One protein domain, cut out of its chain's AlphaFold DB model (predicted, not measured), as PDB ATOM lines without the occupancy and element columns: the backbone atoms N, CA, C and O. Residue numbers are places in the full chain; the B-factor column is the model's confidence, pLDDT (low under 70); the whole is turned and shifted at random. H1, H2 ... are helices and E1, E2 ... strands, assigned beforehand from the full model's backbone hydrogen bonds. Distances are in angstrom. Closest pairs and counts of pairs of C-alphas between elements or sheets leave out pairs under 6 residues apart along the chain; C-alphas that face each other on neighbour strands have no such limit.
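This is residues 3 to 61 of the 71 residues of an uncharacterized protein of Clostridium sp. AF50-3 (UniProt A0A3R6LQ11). With little regular structure, this is a long thin rod: a long loop, residues 6 to 27, reaches to one end, the short hairpin E1 and E2 lies in the middle, and the hairpin E3 and E4 with helix H1 makes the other end. The printed part has 59 residues, with named elements in the order E1, E2, E3, E4, H1; the class is mixed, and under half of the residues are in them. Both two-stranded sheets are antiparallel. It is extended, with a radius of gyration of the C-alphas of 16.5 A and spans of 54 by 16 by 12 A.

E1, residues 3 to 5, begins at C-alpha 3 (-70.140, -38.195, 21.076) and is 6.3 A long. E2, residues 28 to 31, spans 9.8 A; E3, residues 43 to 46, 9.4 A; E4, residues 49 to 52, 9.9 A. H1, residues 53 to 60, spans 10.5 A and ends at C-alpha 60 (-52.014, -25.431, 33.238).

In the hairpin E1 and E2, N 3 and O 30 are 2.8 A apart, within hydrogen-bond range. E1 is apart from E3, E4 and H1. In the hairpin E3 and E4, N 44 and O 51 are within range at 2.8 A. The closest C-alphas of E3 and H1, Leu 43 and Lys 53, are 7.0 A apart. Every O i to N i+4 pair in H1 is within hydrogen-bond range.

The two C-alphas farthest apart, Gly 14 and Gly 61, are 54.1 A apart. The links E1 to E2 and E2 to E3 are long. The printed part has no cut, and no printed residue is under 70 in pLDDT.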
ATOM      1  N   LYS A   3     -69.720 -37.195  22.068       86.38
ATOM      2  CA  LYS A   3     -70.140 -38.195  21.076       86.38
ATOM      3  C   LYS A   3     -71.390 -38.916  21.565       86.38
ATOM      4  O   LYS A   3     -71.532 -39.166  22.755       86.38
ATOM      5  N   ILE A   4     -72.286 -39.237  20.641       88.50
ATOM      6  CA  ILE A   4     -73.456 -40.080  20.897       88.50
ATOM      7  C   ILE A   4     -73.214 -41.375  20.130       88.50
ATOM      8  O   ILE A   4     -72.975 -41.324  18.922       88.50
ATOM      9  N   MET A   5     -73.187 -42.503  20.834       87.44
ATOM     10  CA  MET A   5     -72.864 -43.806  20.259       87.44
ATOM     11  C   MET A   5     -73.786 -44.889  20.813       87.44
ATOM     12  O   MET A   5     -74.265 -44.797  21.941       87.44
ATOM     13  N   ASP A   6     -74.022 -45.920  20.007       91.12
ATOM     14  CA  ASP A   6     -74.756 -47.106  20.436       91.12
ATOM     15  C   ASP A   6     -73.769 -48.154  20.965       91.12
ATOM     16  O   ASP A   6     -72.862 -48.591  20.258       91.12
ATOM     17  N   GLU A   7     -73.976 -48.592  22.202       92.38
ATOM     18  CA  GLU A   7     -73.203 -49.620  22.905       92.38
ATOM     19  C   GLU A   7     -73.958 -50.962  22.931       92.38
ATOM     20  O   GLU A   7     -74.087 -51.614  23.972       92.38
ATOM     21  N   CYS A   8     -74.533 -51.366  21.796       91.94
ATOM     22  CA  CYS A   8     -75.300 -52.611  21.713       91.94
ATOM     23  C   CYS A   8     -74.434 -53.815  22.132       91.94
ATOM     24  O   CYS A   8     -73.353 -54.030  21.592       91.94
ATOM     25  N   CYS A   9     -74.924 -54.608  23.089       90.62
ATOM     26  CA  CYS A   9     -74.197 -55.733  23.690       90.62
ATOM     27  C   CYS A   9     -74.755 -57.114  23.300       90.62
ATOM     28  O   CYS A   9     -74.557 -58.081  24.030       90.62
ATOM     29  N   ASP A  10     -75.500 -57.195  22.192       88.81
ATOM     30  CA  ASP A  10     -76.143 -58.421  21.689       88.81
ATOM     31  C   ASP A  10     -76.990 -59.175  22.734       88.81
ATOM     32  O   ASP A  10     -77.121 -60.396  22.717       88.81
ATOM     33  N   CYS A  11     -77.621 -58.435  23.651       90.62
ATOM     34  CA  CYS A  11     -78.467 -59.001  24.703       90.62
ATOM     35  C   CYS A  11     -79.813 -59.556  24.198       90.62
ATOM     36  O   CYS A  11     -80.495 -60.283  24.925       90.62
ATOM     37  N   ALA A  12     -80.205 -59.210  22.969       91.88
ATOM     38  CA  ALA A  12     -81.463 -59.635  22.377       91.88
ATOM     39  C   ALA A  12     -81.454 -61.140  22.061       91.88
ATOM     40  O   ALA A  12     -80.541 -61.658  21.421       91.88
ATOM     41  N   ASN A  13     -82.505 -61.842  22.473       92.69
ATOM     42  CA  ASN A  13     -82.697 -63.267  22.219       92.69
ATOM     43  C   ASN A  13     -84.187 -63.598  22.012       92.69
ATOM     44  O   ASN A  13     -85.050 -62.726  22.076       92.69
ATOM     45  N   GLY A  14     -84.505 -64.873  21.767       91.88
ATOM     46  CA  GLY A  14     -85.874 -65.304  21.455       91.88
ATOM     47  C   GLY A  14     -86.916 -65.029  22.549       91.88
ATOM     48  O   GLY A  14     -88.086 -64.843  22.226       91.88
ATOM     49  N   ALA A  15     -86.514 -64.975  23.820       92.19
ATOM     50  CA  ALA A  15     -87.397 -64.638  24.939       92.19
ATOM     51  C   ALA A  15     -87.347 -63.144  25.312       92.19
ATOM     52  O   ALA A  15     -88.254 -62.646  25.977       92.19
ATOM     53  N   TYR A  16     -86.299 -62.432  24.887       88.50
ATOM     54  CA  TYR A  16     -86.062 -61.026  25.195       88.50
ATOM     55  C   TYR A  16     -85.678 -60.262  23.918       88.50
ATOM     56  O   TYR A  16     -84.494 -60.179  23.584       88.50
ATOM     57  N   PRO A  17     -86.656 -59.742  23.154       90.75
ATOM     58  CA  PRO A  17     -86.370 -59.012  21.924       90.75
ATOM     59  C   PRO A  17     -85.629 -57.698  22.210       90.75
ATOM     60  O   PRO A  17     -85.675 -57.159  23.314       90.75
ATOM     61  N   CYS A  18     -84.953 -57.160  21.192       92.88
ATOM     62  CA  CYS A  18     -84.279 -55.867  21.293       92.88
ATOM     63  C   CYS A  18     -85.275 -54.758  21.674       92.88
ATOM     64  O   CYS A  18     -86.342 -54.645  21.072       92.88
ATOM     65  N   LEU A  19     -84.889 -53.904  22.626       92.75
ATOM     66  CA  LEU A  19     -85.701 -52.768  23.077       92.75
ATOM     67  C   LEU A  19     -85.719 -51.586  22.086       92.75
ATOM     68  O   LEU A  19     -86.440 -50.615  22.310       92.75
ATOM     69  N   GLY A  20     -84.930 -51.641  21.007       91.06
ATOM     70  CA  GLY A  20     -84.827 -50.560  20.026       91.06
ATOM     71  C   GLY A  20     -84.427 -49.236  20.681       91.06
ATOM     72  O   GLY A  20     -83.509 -49.201  21.497       91.06
ATOM     73  N   GLU A  21     -85.146 -48.161  20.356       91.12
ATOM     74  CA  GLU A  21     -84.910 -46.805  20.883       91.12
ATOM     75  C   GLU A  21     -85.126 -46.671  22.398       91.12
ATOM     76  O   GLU A  21     -84.654 -45.716  23.003       91.12
ATOM     77  N   SER A  22     -85.819 -47.622  23.033       90.81
ATOM     78  CA  SER A  22     -85.966 -47.654  24.494       90.81
ATOM     79  C   SER A  22     -84.765 -48.286  25.207       90.81
ATOM     80  O   SER A  22     -84.757 -48.363  26.433       90.81
ATOM     81  N   CYS A  23     -83.764 -48.776  24.471       92.56
ATOM     82  CA  CYS A  23     -82.556 -49.342  25.054       92.56
ATOM     83  C   CYS A  23     -81.653 -48.236  25.615       92.56
ATOM     84  O   CYS A  23     -81.213 -47.367  24.873       92.56
ATOM     85  N   GLU A  24     -81.291 -48.317  26.898       89.88
ATOM     86  CA  GLU A  24     -80.341 -47.390  27.543       89.88
ATOM     87  C   GLU A  24     -78.929 -47.434  26.939       89.88
ATOM     88  O   GLU A  24     -78.136 -46.518  27.130       89.88
ATOM     89  N   LYS A  25     -78.618 -48.515  26.212       91.25
ATOM     90  CA  LYS A  25     -77.374 -48.680  25.461       91.25
ATOM     91  C   LYS A  25     -77.424 -48.049  24.072       91.25
ATOM     92  O   LYS A  25     -76.428 -48.104  23.359       91.25
ATOM     93  N   ARG A  26     -78.550 -47.458  23.668       89.44
ATOM     94  CA  ARG A  26     -78.613 -46.572  22.505       89.44
ATOM     95  C   ARG A  26     -78.461 -45.126  22.928       89.44
ATOM     96  O   ARG A  26     -78.854 -44.751  24.030       89.44
ATOM     97  N   HIS A  27     -77.915 -44.315  22.028       89.94
ATOM     98  CA  HIS A  27     -77.691 -42.884  22.255       89.94
ATOM     99  C   HIS A  27     -76.856 -42.581  23.508       89.94
ATOM    100  O   HIS A  27     -77.045 -41.550  24.160       89.94
ATOM    101  N   VAL A  28     -75.921 -43.471  23.849       90.81
ATOM    102  CA  VAL A  28     -75.051 -43.299  25.011       90.81
ATOM    103  C   VAL A  28     -74.140 -42.110  24.754       90.81
ATOM    104  O   VAL A  28     -73.473 -42.002  23.720       90.81
ATOM    105  N   LYS A  29     -74.150 -41.171  25.696       90.31
ATOM    106  CA  LYS A  29     -73.355 -39.953  25.615       90.31
ATOM    107  C   LYS A  29     -71.960 -40.220  26.171       90.31
ATOM    108  O   LYS A  29     -71.794 -40.389  27.374       90.31
ATOM    109  N   HIS A  30     -70.968 -40.145  25.297       90.69
ATOM    110  CA  HIS A  30     -69.555 -40.216  25.634       90.69
ATOM    111  C   HIS A  30     -68.940 -38.822  25.621       90.69
ATOM    112  O   HIS A  30     -69.060 -38.070  24.649       90.69
ATOM    113  N   LEU A  31     -68.271 -38.462  26.708       92.12
ATOM    114  CA  LEU A  31     -67.502 -37.231  26.801       92.12
ATOM    115  C   LEU A  31     -66.032 -37.586  26.576       92.12
ATOM    116  O   LEU A  31     -65.372 -38.113  27.460       92.12
ATOM    117  N   ILE A  32     -65.523 -37.309  25.380       92.88
ATOM    118  CA  ILE A  32     -64.161 -37.670  24.976       92.88
ATOM    119  C   ILE A  32     -63.244 -36.456  25.092       92.88
ATOM    120  O   ILE A  32     -63.569 -35.384  24.582       92.88
ATOM    121  N   CYS A  33     -62.087 -36.615  25.729       93.62
ATOM    122  CA  CYS A  33     -61.064 -35.572  25.790       93.62
ATOM    123  C   CYS A  33     -60.393 -35.374  24.425       93.62
ATOM    124  O   CYS A  33     -59.878 -36.330  23.849       93.62
ATOM    125  N   ASP A  34     -60.306 -34.133  23.949       92.56
ATOM    126  CA  ASP A  34     -59.706 -33.822  22.644       92.56
ATOM    127  C   ASP A  34     -58.177 -34.031  22.619       92.56
ATOM    128  O   ASP A  34     -57.576 -34.112  21.550       92.56
ATOM    129  N   GLN A  35     -57.530 -34.121  23.787       92.00
ATOM    130  CA  GLN A  35     -56.080 -34.313  23.899       92.00
ATOM    131  C   GLN A  35     -55.675 -35.785  24.018       92.00
ATOM    132  O   GLN A  35     -54.771 -36.224  23.311       92.00
ATOM    133  N   CYS A  36     -56.302 -36.552  24.913       92.56
ATOM    134  CA  CYS A  36     -55.928 -37.951  25.153       92.56
ATOM    135  C   CYS A  36     -56.878 -38.972  24.512       92.56
ATOM    136  O   CYS A  36     -56.582 -40.163  24.550       92.56
ATOM    137  N   ASN A  37     -57.998 -38.530  23.929       91.69
ATOM    138  CA  ASN A  37     -59.055 -39.377  23.364       91.69
ATOM    139  C   ASN A  37     -59.681 -40.383  24.348       91.69
ATOM    140  O   ASN A  37     -60.379 -41.294  23.912       91.69
ATOM    141  N   ALA A  38     -59.459 -40.221  25.653       91.19
ATOM    142  CA  ALA A  38     -60.101 -41.036  26.675       91.19
ATOM    143  C   ALA A  38     -61.489 -40.487  27.028       91.19
ATOM    144  O   ALA A  38     -61.706 -39.267  27.009       91.19
ATOM    145  N   ASP A  39     -62.398 -41.390  27.389       90.75
ATOM    146  CA  ASP A  39     -63.654 -41.053  28.046       90.75
ATOM    147  C   ASP A  39     -63.393 -40.361  29.390       90.75
ATOM    148  O   ASP A  39     -62.502 -40.736  30.156       90.75
ATOM    149  N   ALA A  40     -64.178 -39.331  29.676       90.44
ATOM    150  CA  ALA A  40     -64.129 -38.563  30.906       90.44
ATOM    151  C   ALA A  40     -65.544 -38.354  31.450       90.44
ATOM    152  O   ALA A  40     -66.513 -38.336  30.707       90.44
ATOM    153  N   GLU A  41     -65.680 -38.133  32.753       88.62
ATOM    154  CA  GLU A  41     -66.981 -37.772  33.339       88.62
ATOM    155  C   GLU A  41     -67.323 -36.294  33.110       88.62
ATOM    156  O   GLU A  41     -68.488 -35.922  32.997       88.62
ATOM    157  N   THR A  42     -66.291 -35.452  33.001       89.81
ATOM    158  CA  THR A  42     -66.413 -34.003  32.829       89.81
ATOM    159  C   THR A  42     -65.346 -33.512  31.861       89.81
ATOM    160  O   THR A  42     -64.172 -33.879  31.974       89.81
ATOM    161  N   LEU A  43     -65.753 -32.642  30.935       92.44
ATOM    162  CA  LEU A  43     -64.858 -31.924  30.035       92.44
ATOM    163  C   LEU A  43     -64.878 -30.431  30.357       92.44
ATOM    164  O   LEU A  43     -65.931 -29.862  30.636       92.44
ATOM    165  N   TYR A  44     -63.707 -29.817  30.275       90.62
ATOM    166  CA  TYR A  44     -63.471 -28.399  30.491       90.62
ATOM    167  C   TYR A  44     -63.163 -27.755  29.145       90.62
ATOM    168  O   TYR A  44     -62.307 -28.251  28.411       90.62
ATOM    169  N   ASP A  45     -63.873 -26.678  28.818       91.94
ATOM    170  CA  ASP A  45     -63.609 -25.904  27.608       91.94
ATOM    171  C   ASP A  45     -62.452 -24.937  27.858       91.94
ATOM    172  O   ASP A  45     -62.512 -24.102  28.764       91.94
ATOM    173  N   VAL A  46     -61.385 -25.085  27.080       88.44
ATOM    174  CA  VAL A  46     -60.201 -24.236  27.137       88.44
ATOM    175  C   VAL A  46     -59.764 -23.908  25.725       88.44
ATOM    176  O   VAL A  46     -59.373 -24.793  24.967       88.44
ATOM    177  N   GLU A  47     -59.837 -22.625  25.371       86.81
ATOM    178  CA  GLU A  47     -59.449 -22.124  24.046       86.81
ATOM    179  C   GLU A  47     -60.122 -22.895  22.888       86.81
ATOM    180  O   GLU A  47     -59.519 -23.135  21.842       86.81
ATOM    181  N   GLY A  48     -61.379 -23.318  23.077       86.75
ATOM    182  CA  GLY A  48     -62.134 -24.084  22.082       86.75
ATOM    183  C   GLY A  48     -61.767 -25.570  21.993       86.75
ATOM    184  O   GLY A  48     -62.226 -26.252  21.076       86.75
ATOM    185  N   LYS A  49     -60.959 -26.087  22.925       90.00
ATOM    186  CA  LYS A  49     -60.723 -27.524  23.123       90.00
ATOM    187  C   LYS A  49     -61.446 -28.007  24.367       90.00
ATOM    188  O   LYS A  49     -61.453 -27.331  25.390       90.00
ATOM    189  N   GLN A  50     -61.985 -29.217  24.312       93.50
ATOM    190  CA  GLN A  50     -62.622 -29.865  25.450       93.50
ATOM    191  C   GLN A  50     -61.683 -30.905  26.059       93.50
ATOM    192  O   GLN A  50     -61.470 -31.984  25.498       93.50
ATOM    193  N   LEU A  51     -61.128 -30.584  27.224       93.75
ATOM    194  CA  LEU A  51     -60.121 -31.391  27.909       93.75
ATOM    195  C   LEU A  51     -60.702 -32.079  29.142       93.75
ATOM    196  O   LEU A  51     -61.549 -31.524  29.834       93.75
ATOM    197  N   CYS A  52     -60.226 -33.279  29.461       94.25
ATOM    198  CA  CYS A  52     -60.497 -33.888  30.761       94.25
ATOM    199  C   CYS A  52     -59.678 -33.202  31.866       94.25
ATOM    200  O   CYS A  52     -58.672 -32.543  31.596       94.25
ATOM    201  N   LYS A  53     -60.084 -33.408  33.125       91.81
ATOM    202  CA  LYS A  53     -59.413 -32.830  34.301       91.81
ATOM    203  C   LYS A  53     -57.904 -33.105  34.319       91.81
ATOM    204  O   LYS A  53     -57.124 -32.190  34.531       91.81
ATOM    205  N   SER A  54     -57.488 -34.339  34.043       92.12
ATOM    206  CA  SER A  54     -56.073 -34.719  34.077       92.12
ATOM    207  C   SER A  54     -55.243 -34.031  32.989       92.12
ATOM    208  O   SER A  54     -54.131 -33.588  33.263       92.12
ATOM    209  N   CYS A  55     -55.771 -33.888  31.769       92.19
ATOM    210  CA  CYS A  55     -55.101 -33.128  30.708       92.19
ATOM    211  C   CYS A  55     -55.041 -31.633  31.028       92.19
ATOM    212  O   CYS A  55     -54.017 -31.003  30.776       92.19
ATOM    213  N   LEU A  56     -56.112 -31.088  31.611       91.88
ATOM    214  CA  LEU A  56     -56.168 -29.699  32.049       91.88
ATOM    215  C   LEU A  56     -55.088 -29.404  33.100       91.88
ATOM    216  O   LEU A  56     -54.292 -28.483  32.930       91.88
ATOM    217  N   GLU A  57     -55.023 -30.213  34.156       91.38
ATOM    218  CA  GLU A  57     -54.043 -30.066  35.239       91.38
ATOM    219  C   GLU A  57     -52.607 -30.260  34.738       91.38
ATOM    220  O   GLU A  57     -51.711 -29.522  35.141       91.38
ATOM    221  N   ALA A  58     -52.382 -31.195  33.810       89.00
ATOM    222  CA  ALA A  58     -51.071 -31.391  33.194       89.00
ATOM    223  C   ALA A  58     -50.631 -30.199  32.324       89.00
ATOM    224  O   ALA A  58     -49.433 -29.958  32.188       89.00
ATOM    225  N   GLN A  59     -51.578 -29.470  31.724       87.75
ATOM    226  CA  GLN A  59     -51.282 -28.350  30.832       87.75
ATOM    227  C   GLN A  59     -51.111 -27.019  31.577       87.75
ATOM    228  O   GLN A  59     -50.208 -26.254  31.244       87.75
ATOM    229  N   PHE A  60     -51.965 -26.736  32.562       84.56
ATOM    230  CA  PHE A  60     -52.014 -25.431  33.238       84.56
ATOM    231  C   PHE A  60     -51.491 -25.458  34.677       84.56
ATOM    232  O   PHE A  60     -51.229 -24.400  35.251       84.56
ATOM    233  N   GLY A  61     -51.309 -26.644  35.262       78.75
ATOM    234  CA  GLY A  61     -51.022 -26.798  36.684       78.75
ATOM    235  C   GLY A  61     -52.228 -26.467  37.568       78.75
ATOM    236  O   GLY A  61     -53.290 -26.051  37.104       78.75
TER     237      GLY A  61